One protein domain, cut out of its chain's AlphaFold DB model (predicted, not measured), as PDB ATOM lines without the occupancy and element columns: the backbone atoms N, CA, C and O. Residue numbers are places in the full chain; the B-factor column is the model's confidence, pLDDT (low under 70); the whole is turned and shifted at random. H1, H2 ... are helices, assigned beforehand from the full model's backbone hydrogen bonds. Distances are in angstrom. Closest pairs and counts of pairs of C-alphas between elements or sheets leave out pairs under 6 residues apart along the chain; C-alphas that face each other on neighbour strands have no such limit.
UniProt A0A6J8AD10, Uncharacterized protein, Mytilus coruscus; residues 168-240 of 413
ATOM      1  N   LEU A 168      23.773 -43.210  44.721       92.06
ATOM      2  CA  LEU A 168      23.083 -42.752  43.513       92.06
ATOM      3  C   LEU A 168      24.059 -42.545  42.351       92.06
ATOM      4  O   LEU A 168      23.837 -43.074  41.264       92.06
ATOM      5  N   LEU A 169      25.166 -41.831  42.575       91.44
ATOM      6  CA  LEU A 169      26.159 -41.620  41.521       91.44
ATOM      7  C   LEU A 169      26.771 -42.939  41.033       91.44
ATOM      8  O   LEU A 169      26.982 -43.108  39.831       91.44
ATOM      9  N   SER A 170      27.079 -43.867  41.941       89.69
ATOM     10  CA  SER A 170      27.571 -45.191  41.556       89.69
ATOM     11  C   SER A 170      26.577 -45.911  40.639       89.69
ATOM     12  O   SER A 170      26.986 -46.403  39.594       89.69
ATOM     13  N   LEU A 171      25.280 -45.887  40.963       88.31
ATOM     14  CA  LEU A 171      24.228 -46.498  40.141       88.31
ATOM     15  C   LEU A 171      24.075 -45.818  38.768       88.31
ATOM     16  O   LEU A 171      23.864 -46.490  37.757       88.31
ATOM     17  N   LEU A 172      24.212 -44.491  38.705       87.00
ATOM     18  CA  LEU A 172      24.137 -43.736  37.449       87.00
ATOM     19  C   LEU A 172      25.325 -44.008  36.512       87.00
ATOM     20  O   LEU A 172      25.163 -43.957  35.294       87.00
ATOM     21  N   ASN A 173      26.500 -44.323  37.062       85.12
ATOM     22  CA  ASN A 173      27.689 -44.654  36.274       85.12
ATOM     23  C   ASN A 173      27.677 -46.091  35.719       85.12
ATOM     24  O   ASN A 173      28.384 -46.371  34.754       85.12
ATOM     25  N   CYS A 174      26.853 -46.993  36.258       84.38
ATOM     26  CA  CYS A 174      26.725 -48.383  35.803       84.38
ATOM     27  C   CYS A 174      25.833 -48.533  34.548       84.38
ATOM     28  O   CYS A 174      24.971 -49.404  34.505       84.38
ATOM     29  N   ARG A 175      26.013 -47.690  33.521       71.56
ATOM     30  CA  ARG A 175      25.065 -47.513  32.395       71.56
ATOM     31  C   ARG A 175      24.725 -48.784  31.598       71.56
ATOM     32  O   ARG A 175      23.615 -48.886  31.086       71.56
ATOM     33  N   ASN A 176      25.638 -49.754  31.533       71.19
ATOM     34  CA  ASN A 176      25.450 -51.007  30.784       71.19
ATOM     35  C   ASN A 176      24.916 -52.167  31.645       71.19
ATOM     36  O   ASN A 176      24.799 -53.290  31.163       71.19
ATOM     37  N   ASP A 177      24.610 -51.915  32.917       77.81
ATOM     38  CA  ASP A 177      24.140 -52.938  33.844       77.81
ATOM     39  C   ASP A 177      22.601 -53.025  33.837       77.81
ATOM     40  O   ASP A 177      21.891 -52.020  33.730       77.81
ATOM     41  N   LYS A 178      22.064 -54.232  34.041       79.94
ATOM     42  CA  LYS A 178      20.641 -54.461  34.338       79.94
ATOM     43  C   LYS A 178      20.177 -53.603  35.519       79.94
ATOM     44  O   LYS A 178      19.030 -53.163  35.542       79.94
ATOM     45  N   ILE A 179      21.072 -53.303  36.462       77.62
ATOM     46  CA  ILE A 179      20.814 -52.393  37.587       77.62
ATOM     47  C   ILE A 179      20.409 -50.990  37.104       77.62
ATOM     48  O   ILE A 179      19.473 -50.402  37.644       77.62
ATOM     49  N   HIS A 180      21.053 -50.461  36.061       77.94
ATOM     50  CA  HIS A 180      20.714 -49.149  35.510       77.94
ATOM     51  C   HIS A 180      19.349 -49.153  34.814       77.94
ATOM     52  O   HIS A 180      18.577 -48.205  34.950       77.94
ATOM     53  N   GLN A 181      18.998 -50.252  34.140       79.50
ATOM     54  CA  GLN A 181      17.666 -50.423  33.551       79.50
ATOM     55  C   GLN A 181      16.572 -50.504  34.626       79.50
ATOM     56  O   GLN A 181      15.493 -49.938  34.452       79.50
ATOM     57  N   ILE A 182      16.846 -51.167  35.756       78.06
ATOM     58  CA  ILE A 182      15.939 -51.206  36.913       78.06
ATOM     59  C   ILE A 182      15.776 -49.806  37.507       78.06
ATOM     60  O   ILE A 182      14.649 -49.399  37.778       78.06
ATOM     61  N   LEU A 183      16.871 -49.056  37.663       77.12
ATOM     62  CA  LEU A 183      16.831 -47.661  38.104       77.12
ATOM     63  C   LEU A 183      15.945 -46.822  37.180       77.12
ATOM     64  O   LEU A 183      15.059 -46.126  37.665       77.12
ATOM     65  N   TYR A 184      16.139 -46.927  35.862       77.12
ATOM     66  CA  TYR A 184      15.339 -46.194  34.882       77.12
ATOM     67  C   TYR A 184      13.852 -46.523  35.013       77.12
ATOM     68  O   TYR A 184      13.038 -45.613  35.133       77.12
ATOM     69  N   ARG A 185      13.508 -47.816  35.072       78.69
ATOM     70  CA  ARG A 185      12.123 -48.265  35.265       78.69
ATOM     71  C   ARG A 185      11.529 -47.723  36.558       78.69
ATOM     72  O   ARG A 185      10.438 -47.182  36.529       78.69
ATOM     73  N   GLN A 186      12.232 -47.821  37.686       77.38
ATOM     74  CA  GLN A 186      11.681 -47.357  38.961       77.38
ATOM     75  C   GLN A 186      11.478 -45.840  39.007       77.38
ATOM     76  O   GLN A 186      10.503 -45.392  39.598       77.38
ATOM     77  N   VAL A 187      12.350 -45.062  38.364       74.94
ATOM     78  CA  VAL A 187      12.189 -43.604  38.267       74.94
ATOM     79  C   VAL A 187      11.019 -43.230  37.350       74.94
ATOM     80  O   VAL A 187      10.340 -42.247  37.624       74.94
ATOM     81  N   THR A 188      10.747 -43.998  36.289       75.19
ATOM     82  CA  THR A 188       9.661 -43.692  35.342       75.19
ATOM     83  C   THR A 188       8.298 -44.252  35.748       75.19
ATOM     84  O   THR A 188       7.293 -43.627  35.433       75.19
ATOM     85  N   THR A 189       8.230 -45.395  36.446       70.88
ATOM     86  CA  THR A 189       6.954 -46.074  36.752       70.88
ATOM     87  C   THR A 189       6.441 -45.901  38.184       70.88
ATOM     88  O   THR A 189       5.263 -46.143  38.408       70.88
ATOM     89  N   ASN A 190       7.275 -45.532  39.167       60.00
ATOM     90  CA  ASN A 190       6.889 -45.525  40.594       60.00
ATOM     91  C   ASN A 190       6.737 -44.121  41.209       60.00
ATOM     92  O   ASN A 190       6.998 -43.959  42.404       60.00
ATOM     93  N   PHE A 191       6.308 -43.116  40.441       55.41
ATOM     94  CA  PHE A 191       6.113 -41.758  40.978       55.41
ATOM     95  C   PHE A 191       5.134 -41.709  42.170       55.41
ATOM     96  O   PHE A 191       5.361 -40.938  43.097       55.41
ATOM     97  N   ASP A 192       4.137 -42.599  42.219       54.59
ATOM     98  CA  ASP A 192       3.061 -42.545  43.224       54.59
ATOM     99  C   ASP A 192       3.300 -43.381  44.497       54.59
ATOM    100  O   ASP A 192       2.478 -43.367  45.416       54.59
ATOM    101  N   ASN A 193       4.407 -44.131  44.600       56.78
ATOM    102  CA  ASN A 193       4.619 -45.047  45.728       56.78
ATOM    103  C   ASN A 193       5.664 -44.509  46.726       56.78
ATOM    104  O   ASN A 193       6.868 -44.736  46.590       56.78
ATOM    105  N   ASN A 194       5.180 -43.842  47.781       56.62
ATOM    106  CA  ASN A 194       5.924 -43.077  48.805       56.62
ATOM    107  C   ASN A 194       6.991 -43.832  49.638       56.62
ATOM    108  O   ASN A 194       7.494 -43.299  50.626       56.62
ATOM    109  N   LYS A 195       7.333 -45.085  49.316       64.94
ATOM    110  CA  LYS A 195       8.237 -45.928  50.131       64.94
ATOM    111  C   LYS A 195       9.468 -46.440  49.384       64.94
ATOM    112  O   LYS A 195      10.191 -47.281  49.917       64.94
ATOM    113  N   SER A 196       9.717 -45.967  48.164       74.75
ATOM    114  CA  SER A 196      10.878 -46.414  47.391       74.75
ATOM    115  C   SER A 196      12.172 -45.706  47.821       74.75
ATOM    116  O   SER A 196      12.160 -44.558  48.269       74.75
ATOM    117  N   PHE A 197      13.312 -46.382  47.640       81.31
ATOM    118  CA  PHE A 197      14.641 -45.770  47.775       81.31
ATOM    119  C   PHE A 197      14.764 -44.494  46.925       81.31
ATOM    120  O   PHE A 197      15.336 -43.507  47.379       81.31
ATOM    121  N   PHE A 198      14.190 -44.491  45.720       82.31
ATOM    122  CA  PHE A 198      14.280 -43.366  44.793       82.31
ATOM    123  C   PHE A 198      13.448 -42.161  45.225       82.31
ATOM    124  O   PHE A 198      13.939 -41.046  45.097       82.31
ATOM    125  N   THR A 199      12.264 -42.370  45.807       83.94
ATOM    126  CA  THR A 199      11.458 -41.290  46.400       83.94
ATOM    127  C   THR A 199      12.278 -40.543  47.446       83.94
ATOM    128  O   THR A 199      12.479 -39.340  47.343       83.94
ATOM    129  N   ARG A 200      12.908 -41.290  48.359       87.44
ATOM    130  CA  ARG A 200      13.801 -40.719  49.370       87.44
ATOM    131  C   ARG A 200      14.994 -39.974  48.758       87.44
ATOM    132  O   ARG A 200      15.402 -38.945  49.281       87.44
ATOM    133  N   ILE A 201      15.594 -40.491  47.683       91.06
ATOM    134  CA  ILE A 201      16.691 -39.793  46.994       91.06
ATOM    135  C   ILE A 201      16.209 -38.478  46.377       91.06
ATOM    136  O   ILE A 201      16.943 -37.497  46.454       91.06
ATOM    137  N   MET A 202      15.013 -38.443  45.789       89.56
ATOM    138  CA  MET A 202      14.436 -37.214  45.239       89.56
ATOM    139  C   MET A 202      14.221 -36.170  46.336       89.56
ATOM    140  O   MET A 202      14.720 -35.059  46.182       89.56
ATOM    141  N   ASP A 203      13.638 -36.561  47.475       91.31
ATOM    142  CA  ASP A 203      13.470 -35.675  48.636       91.31
ATOM    143  C   ASP A 203      14.822 -35.115  49.116       91.31
ATOM    144  O   ASP A 203      14.957 -33.932  49.417       91.31
ATOM    145  N   ILE A 204      15.860 -35.961  49.163       95.38
ATOM    146  CA  ILE A 204      17.219 -35.558  49.553       95.38
ATOM    147  C   ILE A 204      17.825 -34.581  48.530       95.38
ATOM    148  O   ILE A 204      18.493 -33.622  48.921       95.38
ATOM    149  N   LEU A 205      17.644 -34.816  47.226       95.81
ATOM    150  CA  LEU A 205      18.145 -33.918  46.180       95.81
ATOM    151  C   LEU A 205      17.460 -32.550  46.263       95.81
ATOM    152  O   LEU A 205      18.150 -31.530  46.229       95.81
ATOM    153  N   GLU A 206      16.138 -32.535  46.432       95.88
ATOM    154  CA  GLU A 206      15.341 -31.320  46.601       95.88
ATOM    155  C   GLU A 206      15.760 -30.547  47.856       95.88
ATOM    156  O   GLU A 206      16.087 -29.364  47.769       95.88
ATOM    157  N   MET A 207      15.881 -31.235  48.998       96.38
ATOM    158  CA  MET A 207      16.305 -30.662  50.283       96.38
ATOM    159  C   MET A 207      17.621 -29.878  50.192       96.38
ATOM    160  O   MET A 207      17.797 -28.878  50.887       96.38
ATOM    161  N   TYR A 208      18.556 -30.325  49.348       97.88
ATOM    162  CA  TYR A 208      19.867 -29.692  49.180       97.88
ATOM    163  C   TYR A 208      19.988 -28.821  47.921       97.88
ATOM    164  O   TYR A 208      21.077 -28.297  47.650       97.88
ATOM    165  N   GLY A 209      18.909 -28.662  47.147       95.94
ATOM    166  CA  GLY A 209      18.925 -27.953  45.867       95.94
ATOM    167  C   GLY A 209      19.951 -28.542  44.891       95.94
ATOM    168  O   GLY A 209      20.725 -27.804  44.274       95.94
ATOM    169  N   LEU A 210      20.034 -29.873  44.836       95.81
ATOM    170  CA  LEU A 210      20.901 -30.622  43.930       95.81
ATOM    171  C   LEU A 210      20.158 -30.968  42.627       95.81
ATOM    172  O   LEU A 210      18.927 -31.029  42.626       95.81
ATOM    173  N   PRO A 211      20.878 -31.226  41.516       93.81
ATOM    174  CA  PRO A 211      20.240 -31.590  40.256       93.81
ATOM    175  C   PRO A 211      19.394 -32.858  40.395       93.81
ATOM    176  O   PRO A 211      19.797 -33.809  41.070       93.81
ATOM    177  N   SER A 212      18.247 -32.892  39.720       91.25
ATOM    178  CA  SER A 212      17.351 -34.051  39.742       91.25
ATOM    179  C   SER A 212      18.004 -35.286  39.111       91.25
ATOM    180  O   SER A 212      18.957 -35.183  38.334       91.25
ATOM    181  N   ILE A 213      17.465 -36.477  39.393       88.31
ATOM    182  CA  ILE A 213      17.983 -37.739  38.835       88.31
ATOM    183  C   ILE A 213      18.058 -37.669  37.299       88.31
ATOM    184  O   ILE A 213      19.081 -38.025  36.715       88.31
ATOM    185  N   THR A 214      17.024 -37.130  36.646       85.62
ATOM    186  CA  THR A 214      16.966 -36.954  35.186       85.62
ATOM    187  C   THR A 214      18.063 -36.020  34.664       85.62
ATOM    188  O   THR A 214      18.640 -36.263  33.604       85.62
ATOM    189  N   GLN A 215      18.389 -34.951  35.399       87.81
ATOM    190  CA  GLN A 215      19.482 -34.041  35.038       87.81
ATOM    191  C   GLN A 215      20.851 -34.724  35.187       87.81
ATOM    192  O   GLN A 215      21.689 -34.630  34.289       87.81
ATOM    193  N   LEU A 216      21.055 -35.476  36.273       87.81
ATOM    194  CA  LEU A 216      22.294 -36.223  36.535       87.81
ATOM    195  C   LEU A 216      22.532 -37.370  35.539       87.81
ATOM    196  O   LEU A 216      23.678 -37.724  35.257       87.81
ATOM    197  N   GLN A 217      21.464 -37.953  34.989       80.69
ATOM    198  CA  GLN A 217      21.551 -38.946  33.916       80.69
ATOM    199  C   GLN A 217      22.097 -38.333  32.624       80.69
ATOM    200  O   GLN A 217      23.007 -38.897  32.015       80.69
ATOM    201  N   LYS A 218      21.567 -37.167  32.225       81.81
ATOM    202  CA  LYS A 218      21.988 -36.468  31.003       81.81
ATOM    203  C   LYS A 218      23.439 -36.002  31.087       81.81
ATOM    204  O   LYS A 218      24.176 -36.135  30.115       81.81
ATOM    205  N   ASN A 219      23.860 -35.495  32.245       79.88
ATOM    206  CA  ASN A 219      25.224 -35.022  32.464       79.88
ATOM    207  C   ASN A 219      25.782 -35.564  33.786       79.88
ATOM    208  O   ASN A 219      25.667 -34.943  34.845       79.88
ATOM    209  N   THR A 220      26.364 -36.763  33.733       75.88
ATOM    210  CA  THR A 220      26.896 -37.407  34.935       75.88
ATOM    211  C   THR A 220      28.200 -36.739  35.358       75.88
ATOM    212  O   THR A 220      29.196 -36.746  34.638       75.88
ATOM    213  N   SER A 221      28.192 -36.159  36.559       78.31
ATOM    214  CA  SER A 221      29.360 -35.496  37.138       78.31
ATOM    215  C   SER A 221      30.504 -36.480  37.397       78.31
ATOM    216  O   SER A 221      30.281 -37.617  37.818       78.31
ATOM    217  N   LYS A 222      31.754 -36.015  37.253       86.25
ATOM    218  CA  LYS A 222      32.925 -36.767  37.730       86.25
ATOM    219  C   LYS A 222      32.783 -37.050  39.230       86.25
ATOM    220  O   LYS A 222      32.359 -36.184  39.996       86.25
ATOM    221  N   LYS A 223      33.187 -38.251  39.660       88.69
ATOM    222  CA  LYS A 223      33.022 -38.739  41.044       88.69
ATOM    223  C   LYS A 223      33.565 -37.790  42.107       88.69
ATOM    224  O   LYS A 223      32.929 -37.605  43.140       88.69
ATOM    225  N   GLU A 224      34.725 -37.197  41.860       90.56
ATOM    226  CA  GLU A 224      35.353 -36.251  42.780       90.56
ATOM    227  C   GLU A 224      34.567 -34.942  42.889       90.56
ATOM    228  O   GLU A 224      34.238 -34.516  43.997       90.56
ATOM    229  N   HIS A 225      34.175 -34.367  41.749       92.50
ATOM    230  CA  HIS A 225      33.356 -33.158  41.709       92.50
ATOM    231  C   HIS A 225      32.029 -33.366  42.446       92.50
ATOM    232  O   HIS A 225      31.679 -32.576  43.315       92.50
ATOM    233  N   TRP A 226      31.338 -34.480  42.187       93.81
ATOM    234  CA  TRP A 226      30.087 -34.810  42.871       93.81
ATOM    235  C   TRP A 226      30.261 -34.950  44.384       93.81
ATOM    236  O   TRP A 226      29.487 -34.378  45.146       93.81
ATOM    237  N   LYS A 227      31.301 -35.661  44.840       93.88
ATOM    238  CA  LYS A 227      31.597 -35.792  46.274       93.88
ATOM    239  C   LYS A 227      31.840 -34.437  46.932       93.88
ATOM    240  O   LYS A 227      31.352 -34.215  48.039       93.88
ATOM    241  N   ASN A 228      32.570 -33.545  46.263       95.31
ATOM    242  CA  ASN A 228      32.810 -32.202  46.773       95.31
ATOM    243  C   ASN A 228      31.513 -31.379  46.820       95.31
ATOM    244  O   ASN A 228      31.217 -30.770  47.845       95.31
ATOM    245  N   THR A 229      30.692 -31.433  45.768       96.25
ATOM    246  CA  THR A 229      29.388 -30.754  45.711       96.25
ATOM    247  C   THR A 229      28.446 -31.238  46.813       96.25
ATOM    248  O   THR A 229      27.883 -30.410  47.528       96.25
ATOM    249  N   ILE A 230      28.323 -32.558  47.012       96.56
ATOM    250  CA  ILE A 230      27.545 -33.133  48.120       96.56
ATOM    251  C   ILE A 230      28.074 -32.605  49.450       96.56
ATOM    252  O   ILE A 230      27.293 -32.129  50.267       96.56
ATOM    253  N   LYS A 231      29.392 -32.695  49.678       96.12
ATOM    254  CA  LYS A 231      30.006 -32.252  50.932       96.12
ATOM    255  C   LYS A 231      29.649 -30.796  51.213       96.12
ATOM    256  O   LYS A 231      29.108 -30.520  52.271       96.12
ATOM    257  N   ILE A 232      29.874 -29.893  50.262       96.81
ATOM    258  CA  ILE A 232      29.597 -28.460  50.427       96.81
ATOM    259  C   ILE A 232      28.113 -28.211  50.718       96.81
ATOM    260  O   ILE A 232      27.790 -27.508  51.672       96.81
ATOM    261  N   LYS A 233      27.205 -28.786  49.920       97.88
ATOM    262  CA  LYS A 233      25.760 -28.533  50.037       97.88
ATOM    263  C   LYS A 233      25.167 -29.107  51.323       97.88
ATOM    264  O   LYS A 233      24.433 -28.406  52.016       97.88
ATOM    265  N   VAL A 234      25.515 -30.348  51.663       98.19
ATOM    266  CA  VAL A 234      25.021 -31.021  52.873       98.19
ATOM    267  C   VAL A 234      25.608 -30.378  54.127       98.19
ATOM    268  O   VAL A 234      24.863 -30.108  55.069       98.19
ATOM    269  N   ASP A 235      26.919 -30.109  54.146       97.56
ATOM    270  CA  ASP A 235      27.587 -29.490  55.296       97.56
ATOM    271  C   ASP A 235      27.011 -28.090  55.549       97.56
ATOM    272  O   ASP A 235      26.668 -27.782  56.687       97.56
ATOM    273  N   LYS A 236      26.823 -27.278  54.494       97.06
ATOM    274  CA  LYS A 236      26.219 -25.941  54.590       97.06
ATOM    275  C   LYS A 236      24.809 -25.989  55.181       97.06
ATOM    276  O   LYS A 236      24.570 -25.351  56.201       97.06
ATOM    277  N   PHE A 237      23.915 -26.784  54.588       98.19
ATOM    278  CA  PHE A 237      22.519 -26.879  55.025       98.19
ATOM    279  C   PHE A 237      22.406 -27.239  56.512       98.19
ATOM    280  O   PHE A 237      21.665 -26.611  57.268       98.19
ATOM    281  N   TRP A 238      23.144 -28.262  56.953       97.69
ATOM    282  CA  TRP A 238      23.058 -28.716  58.338       97.69
ATOM    283  C   TRP A 238      23.757 -27.776  59.312       97.69
ATOM    284  O   TRP A 238      23.292 -27.660  60.446       97.69
ATOM    285  N   ASN A 239      24.826 -27.093  58.893       96.31
ATOM    286  CA  ASN A 239      25.444 -26.056  59.710       96.31
ATOM    287  C   ASN A 239      24.459 -24.912  59.952       96.31
ATOM    288  O   ASN A 239      24.170 -24.604  61.100       96.31
ATOM    289  N   GLU A 240      23.866 -24.359  58.889       96.12
ATOM    290  CA  GLU A 240      22.876 -23.275  58.972       96.12
ATOM    291  C   GLU A 240      21.681 -23.675  59.843       96.12
ATOM    292  O   GLU A 240      21.312 -22.956  60.768       96.12
TER     293      GLU A 240
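What this domain is: This is residues 168 to 240 of the 413 residues of an uncharacterized protein of Mytilus coruscus (UniProt A0A6J8AD10). The model is a flat, open frame of helices with few contacts between them: H2 makes one end, the long H5 makes the other, and H1 and H3 lie across from each other between these two. H4, a short helix of 6 residues, lies over one face of this frame, close to H1 and H3 but not clearly touching them. The printed part has 73 residues with five named helices, in the order H1, H2, H3, H4, H5, and no named strand, and the class is all helix. By its radius of gyration of the C-alphas, 12.9 A, the whole is compact, and the C-alphas span 37 by 28 by 15 A along their three main axes.

Where its parts are: H1, residues 168 to 173, begins at C-alpha 168 at (23.083, -42.752, 43.513) and measures 8.8 A from first to last C-alpha. H2, residues 178 to 189, measures 16.2 A and begins at C-alpha 178 at (20.641, -54.461, 34.338). H3, residues 197 to 207, measures 15.4 A. H4, residues 213 to 218, measures 8.9 A. H5, residues 223 to 240, is the longest helix at 25.8 A and ends at C-alpha 240 at (22.876, -23.275, 58.972).

How they stand to each other: H1 and H2 touch, H2 with residues 179 to 183 alone; their closest C-alphas are those of Leu 171 and His 180, 6.4 A apart. The two stand at a steep tilt of 58 degrees, opposite ways. H2 and H3 are close but not clearly touching, with the C-alphas of Val 187 and Phe 198 closest at 6.9 A; their steep tilt of 68 degrees is only just short of perpendicular. H3 and H4 are close but not clearly touching and about perpendicular at 87 degrees, the closest C-alphas being those of Met 202 and Ile 213, 7.3 A apart. H1 and H4 are close but not clearly touching at the C-alphas of Leu 172 and Gln 217, 6.5 A apart, with a shallow tilt of 23 degrees, the same way. H1 and H5 are close but not clearly touching, with a shallow tilt of 15 degrees, opposite ways; their closest C-alphas, those of Leu 169 and Lys 223, are 7.5 A apart. H3 and H5 are near each other, with 5 pairs of C-alphas within 10 A, while H2 and H5 are apart. In H1, H2, H3, H4 and H5 every O i to N i+4 pair is within hydrogen-bond range.

The domain as a whole: The two C-alphas farthest apart are those of Lys 178 and Glu 240, at 39.8 A. The printed part has no cut. The links H1 to H2, H3 to H4 and H4 to H5 are tight, and the link H2 to H3, of 7 residues, is short. The mean pLDDT of the printed part is 85.0, and residues 190 to 195 are under 70.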